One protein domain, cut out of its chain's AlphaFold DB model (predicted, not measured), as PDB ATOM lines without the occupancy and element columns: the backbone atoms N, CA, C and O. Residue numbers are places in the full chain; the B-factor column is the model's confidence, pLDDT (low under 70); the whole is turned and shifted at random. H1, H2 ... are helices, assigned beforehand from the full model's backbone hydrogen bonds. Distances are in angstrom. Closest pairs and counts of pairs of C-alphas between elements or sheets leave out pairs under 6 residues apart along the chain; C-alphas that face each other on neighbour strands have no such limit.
ATOM      1  N   GLU A  13     189.320 180.184 188.841       79.81
ATOM      2  CA  GLU A  13     189.008 180.414 187.425       79.81
ATOM      3  C   GLU A  13     188.485 181.838 187.188       79.81
ATOM      4  O   GLU A  13     188.938 182.521 186.266       79.81
ATOM      5  N   ALA A  14     187.622 182.340 188.080       81.81
ATOM      6  CA  ALA A  14     187.169 183.732 188.066       81.81
ATOM      7  C   ALA A  14     188.340 184.724 188.223       81.81
ATOM      8  O   ALA A  14     188.492 185.643 187.415       81.81
ATOM      9  N   ALA A  15     189.220 184.514 189.209       83.31
ATOM     10  CA  ALA A  15     190.394 185.367 189.417       83.31
ATOM     11  C   ALA A  15     191.366 185.341 188.219       83.31
ATOM     12  O   ALA A  15     191.867 186.384 187.795       83.31
ATOM     13  N   SER A  16     191.594 184.160 187.638       84.94
ATOM     14  CA  SER A  16     192.426 183.968 186.443       84.94
ATOM     15  C   SER A  16     191.848 184.697 185.225       84.94
ATOM     16  O   SER A  16     192.577 185.384 184.505       84.94
ATOM     17  N   LEU A  17     190.530 184.620 185.017       83.94
ATOM     18  CA  LEU A  17     189.830 185.352 183.961       83.94
ATOM     19  C   LEU A  17     190.044 186.863 184.106       83.94
ATOM     20  O   LEU A  17     190.444 187.517 183.142       83.94
ATOM     21  N   ILE A  18     189.857 187.401 185.309       85.31
ATOM     22  CA  ILE A  18     189.998 188.837 185.578       85.31
ATOM     23  C   ILE A  18     191.434 189.310 185.342       85.31
ATOM     24  O   ILE A  18     191.645 190.321 184.670       85.31
ATOM     25  N   ALA A  19     192.429 188.543 185.794       84.38
ATOM     26  CA  ALA A  19     193.836 188.852 185.552       84.38
ATOM     27  C   ALA A  19     194.176 188.901 184.049       84.38
ATOM     28  O   ALA A  19     194.889 189.797 183.597       84.38
ATOM     29  N   ARG A  20     193.629 187.980 183.239       83.38
ATOM     30  CA  ARG A  20     193.821 187.997 181.777       83.38
ATOM     31  C   ARG A  20     193.185 189.224 181.126       83.38
ATOM     32  O   ARG A  20     193.782 189.793 180.210       83.38
ATOM     33  N   PHE A  21     192.006 189.636 181.590       82.38
ATOM     34  CA  PHE A  21     191.334 190.836 181.091       82.38
ATOM     35  C   PHE A  21     192.096 192.111 181.452       82.38
ATOM     36  O   PHE A  21     192.302 192.939 180.570       82.38
ATOM     37  N   ALA A  22     192.607 192.225 182.678       83.94
ATOM     38  CA  ALA A  22     193.407 193.374 183.107       83.94
ATOM     39  C   ALA A  22     194.660 193.598 182.235       83.94
ATOM     40  O   ALA A  22     195.081 194.732 182.029       83.94
ATOM     41  N   LEU A  23     195.248 192.525 181.691       82.75
ATOM     42  CA  LEU A  23     196.461 192.597 180.866       82.75
ATOM     43  C   LEU A  23     196.207 192.907 179.385       82.75
ATOM     44  O   LEU A  23     197.115 193.363 178.693       82.75
ATOM     45  N   ARG A  24     195.023 192.572 178.860       79.94
ATOM     46  CA  ARG A  24     194.775 192.516 177.404       79.94
ATOM     47  C   ARG A  24     193.569 193.310 176.927       79.94
ATOM     48  O   ARG A  24     193.425 193.507 175.722       79.94
ATOM     49  N   SER A  25     192.699 193.729 177.835       76.06
ATOM     50  CA  SER A  25     191.441 194.383 177.501       76.06
ATOM     51  C   SER A  25     191.516 195.893 177.733       76.06
ATOM     52  O   SER A  25     192.130 196.327 178.703       76.06
ATOM     53  N   PRO A  26     190.844 196.714 176.906       77.50
ATOM     54  CA  PRO A  26     190.635 198.134 177.195       77.50
ATOM     55  C   PRO A  26     189.606 198.385 178.316       77.50
ATOM     56  O   PRO A  26     189.236 199.535 178.547       77.50
ATOM     57  N   VAL A  27     189.090 197.336 178.970       77.19
ATOM     58  CA  VAL A  27     188.153 197.461 180.096       77.19
ATOM     59  C   VAL A  27     188.883 198.079 181.299       77.19
ATOM     60  O   VAL A  27     189.952 197.595 181.672       77.19
ATOM     61  N   PRO A  28     188.334 199.141 181.911       80.25
ATOM     62  CA  PRO A  28     188.984 199.825 183.023       80.25
ATOM     63  C   PRO A  28     188.993 198.953 184.289       80.25
ATOM     64  O   PRO A  28     188.054 198.200 184.536       80.25
ATOM     65  N   ALA A  29     190.038 199.091 185.114       80.38
ATOM     66  CA  ALA A  29     190.222 198.293 186.333       80.38
ATOM     67  C   ALA A  29     189.016 198.304 187.303       80.38
ATOM     68  O   ALA A  29     188.647 197.221 187.749       80.38
ATOM     69  N   PRO A  30     188.320 199.437 187.550       85.62
ATOM     70  CA  PRO A  30     187.126 199.445 188.401       85.62
ATOM     71  C   PRO A  30     186.013 198.510 187.909       85.62
ATOM     72  O   PRO A  30     185.405 197.799 188.697       85.62
ATOM     73  N   ALA A  31     185.795 198.429 186.592       84.12
ATOM     74  CA  ALA A  31     184.788 197.530 186.027       84.12
ATOM     75  C   ALA A  31     185.177 196.047 186.184       84.12
ATOM     76  O   ALA A  31     184.314 195.175 186.254       84.12
ATOM     77  N   LEU A  32     186.479 195.747 186.237       84.81
ATOM     78  CA  LEU A  32     186.979 194.398 186.506       84.81
ATOM     79  C   LEU A  32     186.857 194.022 187.989       84.81
ATOM     80  O   LEU A  32     186.602 192.857 188.289       84.81
ATOM     81  N   GLU A  33     187.016 194.983 188.899       86.12
ATOM     82  CA  GLU A  33     186.779 194.798 190.337       86.12
ATOM     83  C   GLU A  33     185.296 194.540 190.626       86.12
ATOM     84  O   GLU A  33     184.972 193.561 191.295       86.12
ATOM     85  N   GLU A  34     184.392 195.325 190.036       87.69
ATOM     86  CA  GLU A  34     182.944 195.089 190.133       87.69
ATOM     87  C   GLU A  34     182.558 193.706 189.591       87.69
ATOM     88  O   GLU A  34     181.781 192.975 190.204       87.69
ATOM     89  N   LEU A  35     183.139 193.296 188.458       86.88
ATOM     90  CA  LEU A  35     182.923 191.956 187.917       86.88
ATOM     91  C   LEU A  35     183.425 190.864 188.873       86.88
ATOM     92  O   LEU A  35     182.772 189.826 189.004       86.88
ATOM     93  N   HIS A  36     184.568 191.086 189.532       87.25
ATOM     94  CA  HIS A  36     185.082 190.180 190.556       87.25
ATOM     95  C   HIS A  36     184.059 189.991 191.672       87.25
ATOM     96  O   HIS A  36     183.738 188.859 192.024       87.25
ATOM     97  N   GLU A  37     183.548 191.094 192.214       88.94
ATOM     98  CA  GLU A  37     182.572 191.087 193.297       88.94
ATOM     99  C   GLU A  37     181.278 190.381 192.866       88.94
ATOM    100  O   GLU A  37     180.791 189.487 193.558       88.94
ATOM    101  N   LEU A  38     180.770 190.675 191.666       88.25
ATOM    102  CA  LEU A  38     179.582 190.010 191.130       88.25
ATOM    103  C   LEU A  38     179.764 188.492 191.012       88.25
ATOM    104  O   LEU A  38     178.840 187.752 191.348       88.25
ATOM    105  N   LEU A  39     180.937 188.017 190.586       87.50
ATOM    106  CA  LEU A  39     181.239 186.584 190.477       87.50
ATOM    107  C   LEU A  39     181.320 185.868 191.835       87.50
ATOM    108  O   LEU A  39     181.186 184.646 191.877       87.50
ATOM    109  N   GLN A  40     181.502 186.596 192.943       85.62
ATOM    110  CA  GLN A  40     181.428 186.024 194.294       85.62
ATOM    111  C   GLN A  40     179.981 185.812 194.765       85.62
ATOM    112  O   GLN A  40     179.730 184.959 195.617       85.62
ATOM    113  N   HIS A  41     179.028 186.570 194.217       86.81
ATOM    114  CA  HIS A  41     177.636 186.595 194.678       86.81
ATOM    115  C   HIS A  41     176.637 185.972 193.699       86.81
ATOM    116  O   HIS A  41     175.567 185.522 194.114       86.81
ATOM    117  N   TYR A  42     176.965 185.934 192.409       86.38
ATOM    118  CA  TYR A  42     176.068 185.491 191.350       86.38
ATOM    119  C   TYR A  42     176.744 184.472 190.432       86.38
ATOM    120  O   TYR A  42     177.944 184.564 190.168       86.38
ATOM    121  N   PRO A  43     175.976 183.516 189.878       86.38
ATOM    122  CA  PRO A  43     176.525 182.560 188.930       86.38
ATOM    123  C   PRO A  43     176.964 183.273 187.636       86.38
ATOM    124  O   PRO A  43     176.229 184.145 187.148       86.38
ATOM    125  N   PRO A  44     178.089 182.862 187.014       88.19
ATOM    126  CA  PRO A  44     178.631 183.502 185.809       88.19
ATOM    127  C   PRO A  44     177.608 183.620 184.672       88.19
ATOM    128  O   PRO A  44     177.540 184.637 183.985       88.19
ATOM    129  N   ARG A  45     176.732 182.615 184.532       87.38
ATOM    130  CA  ARG A  45     175.673 182.575 183.513       87.38
ATOM    131  C   ARG A  45     174.669 183.721 183.639       87.38
ATOM    132  O   ARG A  45     174.249 184.277 182.628       87.38
ATOM    133  N   ARG A  46     174.302 184.098 184.869       87.81
ATOM    134  CA  ARG A  46     173.376 185.213 185.124       87.81
ATOM    135  C   ARG A  46     174.031 186.548 184.780       87.81
ATOM    136  O   ARG A  46     173.401 187.395 184.159       87.81
ATOM    137  N   ILE A  47     175.307 186.700 185.125       89.44
ATOM    138  CA  ILE A  47     176.095 187.895 184.802       89.44
ATOM    139  C   ILE A  47     176.227 188.041 183.278       89.44
ATOM    140  O   ILE A  47     175.986 189.123 182.747       89.44
ATOM    141  N   ALA A  48     176.517 186.947 182.565       89.00
ATOM    142  CA  ALA A  48     176.583 186.929 181.104       89.00
ATOM    143  C   ALA A  48     175.249 187.337 180.451       89.00
ATOM    144  O   ALA A  48     175.242 188.134 179.517       89.00
ATOM    145  N   GLN A  49     174.113 186.849 180.956       88.88
ATOM    146  CA  GLN A  49     172.789 187.231 180.446       88.88
ATOM    147  C   GLN A  49     172.520 188.733 180.605       88.88
ATOM    148  O   GLN A  49     172.160 189.390 179.630       88.88
ATOM    149  N   CYS A  50     172.764 189.289 181.797       87.56
ATOM    150  CA  CYS A  50     172.585 190.721 182.045       87.56
ATOM    151  C   CYS A  50     173.504 191.578 181.159       87.56
ATOM    152  O   CYS A  50     173.075 192.597 180.618       87.56
ATOM    153  N   LEU A  51     174.754 191.144 180.961       86.94
ATOM    154  CA  LEU A  51     175.701 191.796 180.054       86.94
ATOM    155  C   LEU A  51     175.227 191.772 178.598       86.94
ATOM    156  O   LEU A  51     175.340 192.781 177.904       86.94
ATOM    157  N   ALA A  52     174.687 190.645 178.130       87.56
ATOM    158  CA  ALA A  52     174.172 190.512 176.770       87.56
ATOM    159  C   ALA A  52     172.951 191.416 176.531       87.56
ATOM    160  O   ALA A  52     172.873 192.079 175.495       87.56
ATOM    161  N   GLU A  53     172.034 191.499 177.501       85.81
ATOM    162  CA  GLU A  53     170.888 192.413 177.450       85.81
ATOM    163  C   GLU A  53     171.331 193.876 177.391       85.81
ATOM    164  O   GLU A  53     170.937 194.595 176.470       85.81
ATOM    165  N   ALA A  54     172.203 194.304 178.309       82.50
ATOM    166  CA  ALA A  54     172.734 195.667 178.321       82.50
ATOM    167  C   ALA A  54     173.461 196.004 177.008       82.50
ATOM    168  O   ALA A  54     173.291 197.088 176.449       82.50
ATOM    169  N   HIS A  55     174.222 195.049 176.464       79.56
ATOM    170  CA  HIS A  55     174.910 195.222 175.191       79.56
ATOM    171  C   HIS A  55     173.938 195.398 174.018       79.56
ATOM    172  O   HIS A  55     174.131 196.290 173.192       79.56
ATOM    173  N   SER A  56     172.869 194.598 173.965       79.94
ATOM    174  CA  SER A  56     171.856 194.688 172.906       79.94
ATOM    175  C   SER A  56     171.178 196.063 172.857       79.94
ATOM    176  O   SER A  56     170.892 196.564 171.774       79.94
ATOM    177  N   GLN A  57     171.004 196.715 174.012       75.19
ATOM    178  CA  GLN A  57     170.423 198.056 174.115       75.19
ATOM    179  C   GLN A  57     171.400 199.165 173.684       75.19
ATOM    180  O   GLN A  57     170.976 200.187 173.146       75.19
ATOM    181  N   LEU A  58     172.708 198.961 173.880       69.62
ATOM    182  CA  LEU A  58     173.764 199.911 173.505       69.62
ATOM    183  C   LEU A  58     174.114 199.866 172.011       69.62
ATOM    184  O   LEU A  58     174.361 200.907 171.406       69.62
ATOM    185  N   VAL A  59     174.107 198.678 171.395       66.88
ATOM    186  CA  VAL A  59     174.406 198.508 169.957       66.88
ATOM    187  C   VAL A  59     173.399 199.251 169.068       66.88
ATOM    188  O   VAL A  59     173.743 199.652 167.959       66.88
ATOM    189  N   VAL A  60     172.186 199.505 169.566       63.62
ATOM    190  CA  VAL A  60     171.157 200.281 168.855       63.62
ATOM    191  C   VAL A  60     171.522 201.771 168.749       63.62
ATOM    192  O   VAL A  60     170.994 202.451 167.872       63.62
ATOM    193  N   GLN A  61     172.430 202.288 169.589       57.69
ATOM    194  CA  GLN A  61     172.626 203.736 169.728       57.69
ATOM    195  C   GLN A  61     173.874 204.325 169.056       57.69
ATOM    196  O   GLN A  61     173.815 205.494 168.689       57.69
ATOM    197  N   GLU A  62     174.970 203.591 168.804       59.19
ATOM    198  CA  GLU A  62     176.178 204.218 168.226       59.19
ATOM    199  C   GLU A  62     177.033 203.305 167.328       59.19
ATOM    200  O   GLU A  62     177.432 202.203 167.701       59.19
ATOM    201  N   ALA A  63     177.404 203.817 166.147       60.38
ATOM    202  CA  ALA A  63     178.299 203.171 165.184       60.38
ATOM    203  C   ALA A  63     179.575 204.009 164.958       60.38
ATOM    204  O   ALA A  63     179.828 204.510 163.863       60.38
ATOM    205  N   GLY A  64     180.388 204.180 166.004       65.81
ATOM    206  CA  GLY A  64     181.706 204.814 165.926       65.81
ATOM    207  C   GLY A  64     182.865 203.799 165.847       65.81
ATOM    208  O   GLY A  64     182.726 202.641 166.245       65.81
ATOM    209  N   PRO A  65     184.062 204.200 165.374       60.94
ATOM    210  CA  PRO A  65     185.244 203.330 165.348       60.94
ATOM    211  C   PRO A  65     185.765 202.961 166.752       60.94
ATOM    212  O   PRO A  65     186.313 201.871 166.927       60.94
ATOM    213  N   GLY A  66     185.560 203.819 167.760       62.09
ATOM    214  CA  GLY A  66     185.844 203.506 169.170       62.09
ATOM    215  C   GLY A  66     184.909 202.432 169.737       62.09
ATOM    216  O   GLY A  66     185.349 201.549 170.476       62.09
ATOM    217  N   THR A  67     183.654 202.432 169.282       71.00
ATOM    218  CA  THR A  67     182.607 201.488 169.683       71.00
ATOM    219  C   THR A  67     182.944 200.054 169.271       71.00
ATOM    220  O   THR A  67     182.662 199.123 170.015       71.00
ATOM    221  N   ARG A  68     183.650 199.848 168.147       73.88
ATOM    222  CA  ARG A  68     184.048 198.502 167.683       73.88
ATOM    223  C   ARG A  68     185.047 197.802 168.606       73.88
ATOM    224  O   ARG A  68     184.932 196.601 168.828       73.88
ATOM    225  N   ARG A  69     186.036 198.526 169.149       74.00
ATOM    226  CA  ARG A  69     187.001 197.926 170.095       74.00
ATOM    227  C   ARG A  69     186.333 197.577 171.418       74.00
ATOM    228  O   ARG A  69     186.631 196.531 171.985       74.00
ATOM    229  N   GLN A  70     185.421 198.429 171.879       74.19
ATOM    230  CA  GLN A  70     184.627 198.158 173.074       74.19
ATOM    231  C   GLN A  70     183.686 196.969 172.852       74.19
ATOM    232  O   GLN A  70     183.677 196.064 173.675       74.19
ATOM    233  N   GLN A  71     182.990 196.898 171.713       79.25
ATOM    234  CA  GLN A  71     182.165 195.745 171.327       79.25
ATOM    235  C   GLN A  71     182.968 194.440 171.331       79.25
ATOM    236  O   GLN A  71     182.534 193.462 171.929       79.25
ATOM    237  N   ALA A  72     184.171 194.433 170.745       82.31
ATOM    238  CA  ALA A  72     185.034 193.253 170.751       82.31
ATOM    239  C   ALA A  72     185.454 192.835 172.174       82.31
ATOM    240  O   ALA A  72     185.449 191.648 172.492       82.31
ATOM    241  N   ALA A  73     185.778 193.799 173.042       81.50
ATOM    242  CA  ALA A  73     186.116 193.528 174.439       81.50
ATOM    243  C   ALA A  73     184.915 192.977 175.233       81.50
ATOM    244  O   ALA A  73     185.072 192.023 175.993       81.50
ATOM    245  N   TYR A  74     183.717 193.526 175.010       81.94
ATOM    246  CA  TYR A  74     182.465 193.040 175.597       81.94
ATOM    247  C   TYR A  74     182.119 191.628 175.125       81.94
ATOM    248  O   TYR A  74     181.755 190.775 175.930       81.94
ATOM    249  N   GLN A  75     182.264 191.357 173.829       84.62
ATOM    250  CA  GLN A  75     181.983 190.040 173.272       84.62
ATOM    251  C   GLN A  75     182.974 188.988 173.782       84.62
ATOM    252  O   GLN A  75     182.566 187.885 174.134       84.62
ATOM    253  N   ALA A  76     184.258 189.342 173.904       86.50
ATOM    254  CA  ALA A  76     185.249 188.482 174.544       86.50
ATOM    255  C   ALA A  76     184.898 188.200 176.014       86.50
ATOM    256  O   ALA A  76     185.067 187.072 176.475       86.50
ATOM    257  N   LEU A  77     184.400 189.203 176.746       85.88
ATOM    258  CA  LEU A  77     183.994 189.044 178.143       85.88
ATOM    259  C   LEU A  77     182.797 188.101 178.285       85.88
ATOM    260  O   LEU A  77     182.807 187.224 179.142       85.88
ATOM    261  N   LEU A  78     181.797 188.249 177.413       88.19
ATOM    262  CA  LEU A  78     180.629 187.369 177.365       88.19
ATOM    263  C   LEU A  78     181.019 185.911 177.137       88.19
ATOM    264  O   LEU A  78     180.572 185.043 177.881       88.19
ATOM    265  N   LEU A  79     181.872 185.649 176.145       87.81
ATOM    266  CA  LEU A  79     182.354 184.296 175.861       87.81
ATOM    267  C   LEU A  79     183.101 183.710 177.063       87.81
ATOM    268  O   LEU A  79     182.792 182.607 177.491       87.81
ATOM    269  N   ALA A  80     184.000 184.482 177.675       86.88
ATOM    270  CA  ALA A  80     184.759 184.017 178.830       86.88
ATOM    271  C   ALA A  80     183.871 183.722 180.058       86.88
ATOM    272  O   ALA A  80     184.160 182.798 180.815       86.88
ATOM    273  N   LEU A  81     182.789 184.482 180.260       87.06
ATOM    274  CA  LEU A  81     181.813 184.219 181.324       87.06
ATOM    275  C   LEU A  81     180.966 182.971 181.056       87.06
ATOM    276  O   LEU A  81     180.601 182.282 182.007       87.06
ATOM    277  N   LEU A  82     180.651 182.682 179.793       87.06
ATOM    278  CA  LEU A  82     179.954 181.455 179.407       87.06
ATOM    279  C   LEU A  82     180.863 180.231 179.563       87.06
ATOM    280  O   LEU A  82     180.435 179.257 180.171       87.06
ATOM    281  N   ASP A  83     182.126 180.324 179.145       85.69
ATOM    282  CA  ASP A  83     183.121 179.270 179.380       85.69
ATOM    283  C   ASP A  83     183.289 179.001 180.886       85.69
ATOM    284  O   ASP A  83     183.325 177.854 181.331       85.69
ATOM    285  N   LEU A  84     183.345 180.066 181.698       83.19
ATOM    286  CA  LEU A  84     183.385 179.949 183.153       83.19
ATOM    287  C   LEU A  84     182.107 179.298 183.698       83.19
ATOM    288  O   LEU A  84     182.193 178.444 184.575       83.19
ATOM    289  N   ALA A  85     180.932 179.667 183.176       85.38
ATOM    290  CA  ALA A  85     179.669 179.047 183.559       85.38
ATOM    291  C   ALA A  85     179.690 177.538 183.292       85.38
ATOM    292  O   ALA A  85     179.384 176.777 184.207       85.38
ATOM    293  N   ASP A  86     180.126 177.112 182.104       83.50
ATOM    294  CA  ASP A  86     180.199 175.701 181.716       83.50
ATOM    295  C   ASP A  86     181.164 174.911 182.614       83.50
ATOM    296  O   ASP A  86     180.835 173.818 183.075       83.50
ATOM    297  N   LEU A  87     182.326 175.484 182.952       76.38
ATOM    298  CA  LEU A  87     183.276 174.872 183.891       76.38
ATOM    299  C   LEU A  87     182.692 174.730 185.305       76.38
ATOM    300  O   LEU A  87     182.953 173.737 185.987       76.38
ATOM    301  N   THR A  88     181.892 175.703 185.750       73.88
ATOM    302  CA  THR A  88     181.256 175.666 187.076       73.88
ATOM    303  C   THR A  88     180.011 174.780 187.143       73.88
ATOM    304  O   THR A  88     179.782 174.164 188.182       73.88
ATOM    305  N   ASP A  89     179.246 174.650 186.052       70.38
ATOM    306  CA  ASP A  89     178.072 173.765 185.964       70.38
ATOM    307  C   ASP A  89     178.493 172.286 186.005       70.38
ATOM    308  O   ASP A  89     177.834 171.464 186.639       70.38
TER     309      ASP A  89
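What this domain is: This is residues 13 to 89 of the 100 residues of an uncharacterized protein of Hymenobacter psychrotolerans DSM 18569 (UniProt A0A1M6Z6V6). Two helical hairpins stand together as a loose four-helix arrangement, a short hairpin of H1 and H2 beside a longer one of H3 and H4. They come nearest to each other where H1 begins, H2 ends and H3 begins, with residues 80 to 84 of H4 there too; from that end H2 slants away from H3, and at the other end of the long hairpin residues 60 to 66 stick out. The printed part has 77 residues with four named helices in the order H1, H2, H3, H4 and no named strand, and its class is all helix. The whole is compact, with a radius of gyration of the C-alphas of 12.4 A, and its C-alphas span 35 by 25 by 18 A.

How they stand to each other: H1, residues 13 to 24, and H2, residues 29 to 41, form a helical hairpin. They touch, with the C-alphas of Ile 18 and Leu 32 closest at 6.4 A, and run opposite ways at a shallow tilt of 11 degrees. H3, residues 44 to 59, is close to H2 but not clearly touching it. The closest C-alphas of these two are those of Leu 38 and Ile 47, 7.5 A apart, and their lines stand at a steep tilt of 43 degrees, opposite ways. H4, residues 65 to 89, forms the second helical hairpin with H3. H4 touches H3 with residues 74 to 85 alone, the closest C-alphas being those of Pro 44 and Ala 85 at 5.1 A, and the two run opposite ways at a shallow tilt of 20 degrees. H1 and H4 only just touch, with 3 pairs of C-alphas within 8 A, through residues 13 to 17 of H1 and 80 to 84 of H4. Their closest C-alphas are those of Glu 13 and Leu 84, 7.1 A apart, and they run opposite ways at a shallow tilt of 18 degrees. H1 and H3 are apart, and so are H2 and H4. In H1, H2 and H3 every O i to N i+4 pair is within hydrogen-bond range; in H4 20 of 21 are.

Where its parts are: H1 begins at C-alpha 13, at (189.008, 180.414, 187.425), and measures 16.7 A to C-alpha 24. H2 runs 19.1 A from Ala 29 to His 41. H3 begins at C-alpha 44, at (178.631, 183.502, 185.809), and measures 22.2 A to Val 59. H4, the longest helix with 25 residues, measures 36.7 A from Pro 65 to C-alpha 89 at (178.072, 173.765, 185.964).

The domain as a whole: The two C-alphas farthest apart are those of Gly 64 and Asp 89, 37.1 A. The first and last printed C-alphas, of Glu 13 and Asp 89, are 12.9 A apart. The printed part has no cut, and its three links are tight. Residues 60 to 66 stand free. The mean pLDDT of the printed part is 80.9, and residues 58 to 66 are under 70.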